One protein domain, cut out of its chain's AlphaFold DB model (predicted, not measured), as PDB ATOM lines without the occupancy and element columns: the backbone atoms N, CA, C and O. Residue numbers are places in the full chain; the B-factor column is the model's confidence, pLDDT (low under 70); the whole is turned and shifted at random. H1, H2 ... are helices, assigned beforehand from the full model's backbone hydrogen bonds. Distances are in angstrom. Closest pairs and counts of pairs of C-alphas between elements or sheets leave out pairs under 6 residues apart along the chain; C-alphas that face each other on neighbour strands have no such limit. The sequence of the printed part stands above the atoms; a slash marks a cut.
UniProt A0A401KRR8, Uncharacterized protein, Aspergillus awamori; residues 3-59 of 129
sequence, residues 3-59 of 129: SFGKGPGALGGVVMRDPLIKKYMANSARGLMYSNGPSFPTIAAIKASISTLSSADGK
ATOM      1  N   SER A   3      34.638  40.544  -3.270       92.12
ATOM      2  CA  SER A   3      34.828  41.908  -2.764       92.12
ATOM      3  C   SER A   3      33.551  42.398  -2.101       92.12
ATOM      4  O   SER A   3      32.467  42.229  -2.654       92.12
ATOM      5  N   PHE A   4      33.692  43.056  -0.953       93.38
ATOM      6  CA  PHE A   4      32.574  43.692  -0.263       93.38
ATOM      7  C   PHE A   4      32.231  45.082  -0.823       93.38
ATOM      8  O   PHE A   4      31.147  45.580  -0.553       93.38
ATOM      9  N   GLY A   5      33.082  45.658  -1.683       90.69
ATOM     10  CA  GLY A   5      32.878  46.969  -2.328       90.69
ATOM     11  C   GLY A   5      31.953  46.992  -3.535       90.69
ATOM     12  O   GLY A   5      32.041  47.910  -4.341       90.69
ATOM     13  N   LYS A   6      31.121  45.963  -3.719       89.00
ATOM     14  CA  LYS A   6      30.125  45.900  -4.800       89.00
ATOM     15  C   LYS A   6      28.736  45.733  -4.199       89.00
ATOM     16  O   LYS A   6      28.322  46.600  -3.448       89.00
ATOM     17  N   GLY A   7      28.064  44.611  -4.470       84.25
ATOM     18  CA  GLY A   7      26.735  44.311  -3.928       84.25
ATOM     19  C   GLY A   7      26.615  44.552  -2.418       84.25
ATOM     20  O   GLY A   7      25.659  45.198  -2.012       84.25
ATOM     21  N   PRO A   8      27.600  44.145  -1.589       87.88
ATOM     22  CA  PRO A   8      27.513  44.388  -0.153       87.88
ATOM     23  C   PRO A   8      27.681  45.852   0.294       87.88
ATOM     24  O   PRO A   8      27.423  46.145   1.456       87.88
ATOM     25  N   GLY A   9      28.132  46.767  -0.570       90.06
ATOM     26  CA  GLY A   9      28.241  48.198  -0.253       90.06
ATOM     27  C   GLY A   9      29.232  48.564   0.864       90.06
ATOM     28  O   GLY A   9      29.142  49.652   1.422       90.06
ATOM     29  N   ALA A  10      30.170  47.678   1.210       93.69
ATOM     30  CA  ALA A  10      31.158  47.882   2.273       93.69
ATOM     31  C   ALA A  10      32.596  47.900   1.715       93.69
ATOM     32  O   ALA A  10      32.806  47.988   0.513       93.69
ATOM     33  N   LEU A  11      33.626  47.818   2.560       93.81
ATOM     34  CA  LEU A  11      35.025  47.777   2.117       93.81
ATOM     35  C   LEU A  11      35.661  46.414   2.403       93.81
ATOM     36  O   LEU A  11      35.357  45.768   3.399       93.81
ATOM     37  N   GLY A  12      36.587  45.993   1.541       91.88
ATOM     38  CA  GLY A  12      37.427  44.817   1.759       91.88
ATOM     39  C   GLY A  12      37.091  43.638   0.850       91.88
ATOM     40  O   GLY A  12      36.393  43.761  -0.164       91.88
ATOM     41  N   GLY A  13      37.629  42.476   1.204       93.06
ATOM     42  CA  GLY A  13      37.440  41.247   0.450       93.06
ATOM     43  C   GLY A  13      37.585  40.005   1.313       93.06
ATOM     44  O   GLY A  13      38.130  40.049   2.413       93.06
ATOM     45  N   VAL A  14      37.079  38.891   0.797       93.25
ATOM     46  CA  VAL A  14      37.081  37.597   1.476       93.25
ATOM     47  C   VAL A  14      37.574  36.495   0.547       93.25
ATOM     48  O   VAL A  14      37.292  36.459  -0.659       93.25
ATOM     49  N   VAL A  15      38.311  35.557   1.131       92.50
ATOM     50  CA  VAL A  15      38.759  34.328   0.484       92.50
ATOM     51  C   VAL A  15      38.197  33.150   1.276       92.50
ATOM     52  O   VAL A  15      38.600  32.892   2.405       92.50
ATOM     53  N   MET A  16      37.234  32.443   0.683       92.50
ATOM     54  CA  MET A  16      36.664  31.220   1.249       92.50
ATOM     55  C   MET A  16      37.448  30.020   0.720       92.50
ATOM     56  O   MET A  16      37.442  29.759  -0.482       92.50
ATOM     57  N   ARG A  17      38.171  29.344   1.613       94.50
ATOM     58  CA  ARG A  17      39.011  28.170   1.338       94.50
ATOM     59  C   ARG A  17      38.987  27.214   2.531       94.50
ATOM     60  O   ARG A  17      38.472  27.568   3.599       94.50
ATOM     61  N   ASP A  18      39.537  26.023   2.344       96.50
ATOM     62  CA  ASP A  18      39.730  25.046   3.411       96.50
ATOM     63  C   ASP A  18      40.711  25.563   4.493       96.50
ATOM     64  O   ASP A  18      41.442  26.542   4.275       96.50
ATOM     65  N   PRO A  19      40.722  24.946   5.688       96.81
ATOM     66  CA  PRO A  19      41.566  25.385   6.797       96.81
ATOM     67  C   PRO A  19      43.073  25.366   6.508       96.81
ATOM     68  O   PRO A  19      43.788  26.228   7.024       96.81
ATOM     69  N   LEU A  20      43.561  24.430   5.684       97.25
ATOM     70  CA  LEU A  20      44.981  24.335   5.342       97.25
ATOM     71  C   LEU A  20      45.404  25.542   4.502       97.25
ATOM     72  O   LEU A  20      46.376  26.212   4.853       97.25
ATOM     73  N   ILE A  21      44.638  25.888   3.463       96.06
ATOM     74  CA  ILE A  21      44.914  27.076   2.644       96.06
ATOM     75  C   ILE A  21      44.799  28.356   3.479       96.06
ATOM     76  O   ILE A  21      45.638  29.245   3.346       96.06
ATOM     77  N   LYS A  22      43.812  28.464   4.378       94.06
ATOM     78  CA  LYS A  22      43.694  29.621   5.287       94.06
ATOM     79  C   LYS A  22      44.935  29.782   6.166       94.06
ATOM     80  O   LYS A  22      45.473  30.884   6.254       94.06
ATOM     81  N   LYS A  23      45.408  28.689   6.779       95.56
ATOM     82  CA  LYS A  23      46.619  28.685   7.610       95.56
ATOM     83  C   LYS A  23      47.854  29.033   6.786       95.56
ATOM     84  O   LYS A  23      48.681  29.819   7.234       95.56
ATOM     85  N   TYR A  24      47.972  28.488   5.581       96.12
ATOM     86  CA  TYR A  24      49.066  28.820   4.676       96.12
ATOM     87  C   TYR A  24      49.061  30.312   4.315       96.12
ATOM     88  O   TYR A  24      50.062  30.999   4.489       96.12
ATOM     89  N   MET A  25      47.912  30.860   3.907       94.25
ATOM     90  CA  MET A  25      47.782  32.279   3.566       94.25
ATOM     91  C   MET A  25      48.097  33.198   4.749       94.25
ATOM     92  O   MET A  25      48.820  34.173   4.566       94.25
ATOM     93  N   ALA A  26      47.612  32.879   5.953       92.00
ATOM     94  CA  ALA A  26      47.899  33.653   7.161       92.00
ATOM     95  C   ALA A  26      49.403  33.740   7.472       92.00
ATOM     96  O   ALA A  26      49.858  34.766   7.965       92.00
ATOM     97  N   ASN A  27      50.167  32.693   7.144       95.19
ATOM     98  CA  ASN A  27      51.598  32.605   7.442       95.19
ATOM     99  C   ASN A  27      52.515  33.000   6.273       95.19
ATOM    100  O   ASN A  27      53.713  33.180   6.473       95.19
ATOM    101  N   SER A  28      52.001  33.085   5.043       95.19
ATOM    102  CA  SER A  28      52.839  33.278   3.847       95.19
ATOM    103  C   SER A  28      52.441  34.482   2.989       95.19
ATOM    104  O   SER A  28      53.261  34.980   2.216       95.19
ATOM    105  N   ALA A  29      51.217  35.006   3.115       95.25
ATOM    106  CA  ALA A  29      50.774  36.148   2.320       95.25
ATOM    107  C   ALA A  29      51.259  37.473   2.933       95.25
ATOM    108  O   ALA A  29      50.650  38.006   3.858       95.25
ATOM    109  N   ARG A  30      52.331  38.054   2.374       94.19
ATOM    110  CA  ARG A  30      52.896  39.341   2.835       94.19
ATOM    111  C   ARG A  30      51.861  40.470   2.897       94.19
ATOM    112  O   ARG A  30      51.869  41.241   3.847       94.19
ATOM    113  N   GLY A  31      50.948  40.529   1.923       90.81
ATOM    114  CA  GLY A  31      49.876  41.530   1.890       90.81
ATOM    115  C   GLY A  31      48.855  41.404   3.026       90.81
ATOM    116  O   GLY A  31      48.156  42.368   3.308       90.81
ATOM    117  N   LEU A  32      48.778  40.243   3.685       91.12
ATOM    118  CA  LEU A  32      47.969  40.038   4.887       91.12
ATOM    119  C   LEU A  32      48.790  40.275   6.163       91.12
ATOM    120  O   LEU A  32      48.288  40.887   7.093       91.12
ATOM    121  N   MET A  33      50.047  39.816   6.198       93.12
ATOM    122  CA  MET A  33      50.910  39.915   7.385       93.12
ATOM    123  C   MET A  33      51.349  41.348   7.710       93.12
ATOM    124  O   MET A  33      51.485  41.693   8.877       93.12
ATOM    125  N   TYR A  34      51.578  42.175   6.689       95.19
ATOM    126  CA  TYR A  34      52.098  43.539   6.847       95.19
ATOM    127  C   TYR A  34      51.040  44.614   6.571       95.19
ATOM    128  O   TYR A  34      51.370  45.729   6.171       95.19
ATOM    129  N   SER A  35      49.761  44.280   6.743       94.00
ATOM    130  CA  SER A  35      48.648  45.214   6.579       94.00
ATOM    131  C   SER A  35      47.732  45.171   7.793       94.00
ATOM    132  O   SER A  35      47.573  44.132   8.433       94.00
ATOM    133  N   ASN A  36      47.119  46.307   8.117       93.88
ATOM    134  CA  ASN A  36      46.184  46.388   9.228       93.88
ATOM    135  C   ASN A  36      44.874  45.673   8.886       93.88
ATOM    136  O   ASN A  36      44.393  45.714   7.752       93.88
ATOM    137  N   GLY A  37      44.269  45.054   9.900       91.19
ATOM    138  CA  GLY A  37      42.926  44.503   9.781       91.19
ATOM    139  C   GLY A  37      41.877  45.586   9.469       91.19
ATOM    140  O   GLY A  37      42.104  46.774   9.716       91.19
ATOM    141  N   PRO A  38      40.707  45.192   8.938       93.19
ATOM    142  CA  PRO A  38      39.606  46.117   8.694       93.19
ATOM    143  C   PRO A  38      39.128  46.772   9.995       93.19
ATOM    144  O   PRO A  38      39.089  46.142  11.052       93.19
ATOM    145  N   SER A  39      38.714  48.036   9.907       95.31
ATOM    146  CA  SER A  39      38.176  48.778  11.048       95.31
ATOM    147  C   SER A  39      36.837  48.203  11.526       95.31
ATOM    148  O   SER A  39      36.095  47.578  10.761       95.31
ATOM    149  N   PHE A  40      36.484  48.466  12.786       96.31
ATOM    150  CA  PHE A  40      35.208  48.027  13.358       96.31
ATOM    151  C   PHE A  40      33.977  48.454  12.526       96.31
ATOM    152  O   PHE A  40      33.165  47.578  12.219       96.31
ATOM    153  N   PRO A  41      33.849  49.719  12.065       96.50
ATOM    154  CA  PRO A  41      32.730  50.121  11.209       96.50
ATOM    155  C   PRO A  41      32.651  49.318   9.907       96.50
ATOM    156  O   PRO A  41      31.563  48.973   9.459       96.50
ATOM    157  N   THR A  42      33.802  48.955   9.331       95.88
ATOM    158  CA  THR A  42      33.859  48.141   8.110       95.88
ATOM    159  C   THR A  42      33.283  46.749   8.357       95.88
ATOM    160  O   THR A  42      32.456  46.272   7.584       95.88
ATOM    161  N   ILE A  43      33.673  46.104   9.460       95.81
ATOM    162  CA  ILE A  43      33.143  44.787   9.832       95.81
ATOM    163  C   ILE A  43      31.649  44.853  10.162       95.81
ATOM    164  O   ILE A  43      30.902  43.961   9.759       95.81
ATOM    165  N   ALA A  44      31.199  45.895  10.864       96.81
ATOM    166  CA  ALA A  44      29.785  46.098  11.168       96.81
ATOM    167  C   ALA A  44      28.951  46.260   9.886       96.81
ATOM    168  O   ALA A  44      27.933  45.586   9.739       96.81
ATOM    169  N   ALA A  45      29.425  47.063   8.928       96.44
ATOM    170  CA  ALA A  45      28.774  47.245   7.632       96.44
ATOM    171  C   ALA A  45      28.698  45.937   6.831       96.44
ATOM    172  O   ALA A  45      27.637  45.599   6.314       96.44
ATOM    173  N   ILE A  46      29.786  45.155   6.785       95.50
ATOM    174  CA  ILE A  46      29.788  43.836   6.129       95.50
ATOM    175  C   ILE A  46      28.742  42.914   6.765       95.50
ATOM    176  O   ILE A  46      27.972  42.276   6.051       95.50
ATOM    177  N   LYS A  47      28.702  42.838   8.101       94.56
ATOM    178  CA  LYS A  47      27.746  41.983   8.820       94.56
ATOM    179  C   LYS A  47      26.301  42.399   8.559       94.56
ATOM    180  O   LYS A  47      25.489  41.538   8.232       94.56
ATOM    181  N   ALA A  48      26.001  43.691   8.680       94.56
ATOM    182  CA  ALA A  48      24.669  44.228   8.420       94.56
ATOM    183  C   ALA A  48      24.235  43.930   6.980       94.56
ATOM    184  O   ALA A  48      23.176  43.356   6.763       94.56
ATOM    185  N   SER A  49      25.112  44.207   6.015       92.31
ATOM    186  CA  SER A  49      24.860  43.959   4.598       92.31
ATOM    187  C   SER A  49      24.572  42.489   4.287       92.31
ATOM    188  O   SER A  49      23.566  42.175   3.657       92.31
ATOM    189  N   ILE A  50      25.397  41.558   4.783       91.44
ATOM    190  CA  ILE A  50      25.162  40.117   4.597       91.44
ATOM    191  C   ILE A  50      23.844  39.689   5.253       91.44
ATOM    192  O   ILE A  50      23.112  38.889   4.671       91.44
ATOM    193  N   SER A  51      23.538  40.214   6.443       92.62
ATOM    194  CA  SER A  51      22.293  39.914   7.154       92.62
ATOM    195  C   SER A  51      21.071  40.360   6.353       92.62
ATOM    196  O   SER A  51      20.134  39.582   6.208       92.62
ATOM    197  N   THR A  52      21.100  41.569   5.792       89.75
ATOM    198  CA  THR A  52      20.029  42.099   4.938       89.75
ATOM    199  C   THR A  52      19.910  41.317   3.632       89.75
ATOM    200  O   THR A  52      18.817  40.933   3.242       89.75
ATOM    201  N   LEU A  53      21.028  41.001   2.971       85.94
ATOM    202  CA  LEU A  53      21.017  40.204   1.737       85.94
ATOM    203  C   LEU A  53      20.499  38.772   1.957       85.94
ATOM    204  O   LEU A  53      19.981  38.156   1.030       85.94
ATOM    205  N   SER A  54      20.651  38.234   3.169       87.56
ATOM    206  CA  SER A  54      20.181  36.890   3.527       87.56
ATOM    207  C   SER A  54      18.740  36.870   4.055       87.56
ATOM    208  O   SER A  54      18.173  35.783   4.193       87.56
ATOM    209  N   SER A  55      18.155  38.031   4.376       88.00
ATOM    210  CA  SER A  55      16.796  38.142   4.914       88.00
ATOM    211  C   SER A  55      15.730  38.000   3.818       88.00
ATOM    212  O   SER A  55      16.031  37.927   2.624       88.00
ATOM    213  N   ALA A  56      14.458  37.942   4.225       76.88
ATOM    214  CA  ALA A  56      13.331  37.925   3.294       76.88
ATOM    215  C   ALA A  56      13.291  39.192   2.422       76.88
ATOM    216  O   ALA A  56      13.015  39.086   1.232       76.88
ATOM    217  N   ASP A  57      13.650  40.353   2.973       76.56
ATOM    218  CA  ASP A  57      13.674  41.632   2.247       76.56
ATOM    219  C   ASP A  57      14.675  41.612   1.081       76.56
ATOM    220  O   ASP A  57      14.412  42.165   0.016       76.56
ATOM    221  N   GLY A  58      15.804  40.911   1.248       69.44
ATOM    222  CA  GLY A  58      16.776  40.690   0.176       69.44
ATOM    223  C   GLY A  58      16.272  39.766  -0.940       69.44
ATOM    224  O   GLY A  58      16.767  39.846  -2.062       69.44
ATOM    225  N   LYS A  59      15.285  38.905  -0.656       66.25
ATOM    226  CA  LYS A  59      14.703  37.945  -1.612       66.25
ATOM    227  C   LYS A  59      13.405  38.421  -2.262       66.25
ATOM    228  O   LYS A  59      13.066  37.924  -3.323       66.25
TER     229      LYS A  59
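This is residues 3 to 59 of the 129 residues of an uncharacterized protein of Aspergillus awamori (UniProt A0A401KRR8). The model is an open, loose frame: the longest helix, H3, stands at one end with short H4 past its last residue, and H1 and short H2 meet at a corner at the other end. Two unnamed stretches run between these ends, residues 34 to 39 from H2 to H3, and residues 10 to 18, which lead from the H3 side to H1. The printed part has 57 residues, with four named helices in the order H1, H2, H3, H4 and no named strand; the class is all helix. The whole is loose, with a radius of gyration of the C-alphas of 13.6 A, and elongated, spanning 40 by 24 by 17 A.

Find C-alpha 40 at (35.208, 48.027, 13.358); from there H3, residues 40 to 54, runs 21.1 A to C-alpha 54 at (20.181, 36.890, 3.527). After it comes H4, residues 56 to 59. Go back to C-alpha 19 at (41.566, 25.385, 6.797) for H1, residues 19 to 28, 14.1 A long. H2 follows, residues 30 to 33.

Start at H3, which is close to H4 but not clearly touching it; their closest C-alphas, those of Thr 52 and Gly 58, are 5.9 A apart. H3 is apart from H1 and from H2. At the other end, H1 and H2 touch only at the corner by their link, and their closest C-alphas, those of Ala 26 and Leu 32, are 6.8 A apart. H4 is apart from H1 and H2. In H1 and H3 every O i to N i+4 pair is within hydrogen-bond range; H2 and H4 are too short for such a pair.

Look at Ser 28 and Asp 57 for the two C-alphas farthest apart, 40.1 A. Residues 18 to 24, of which 19 to 24 belong to H1, stand free, and so do residues 26 to 32, of which 26 to 28 belong to H1 and 30 to 32 to H2. The links H1 to H2 and H3 to H4 are tight, and H2 to H3 is short; the printed part has no cut. Mean pLDDT of the printed part is 91.7, and residues 58 to 59 are under 70.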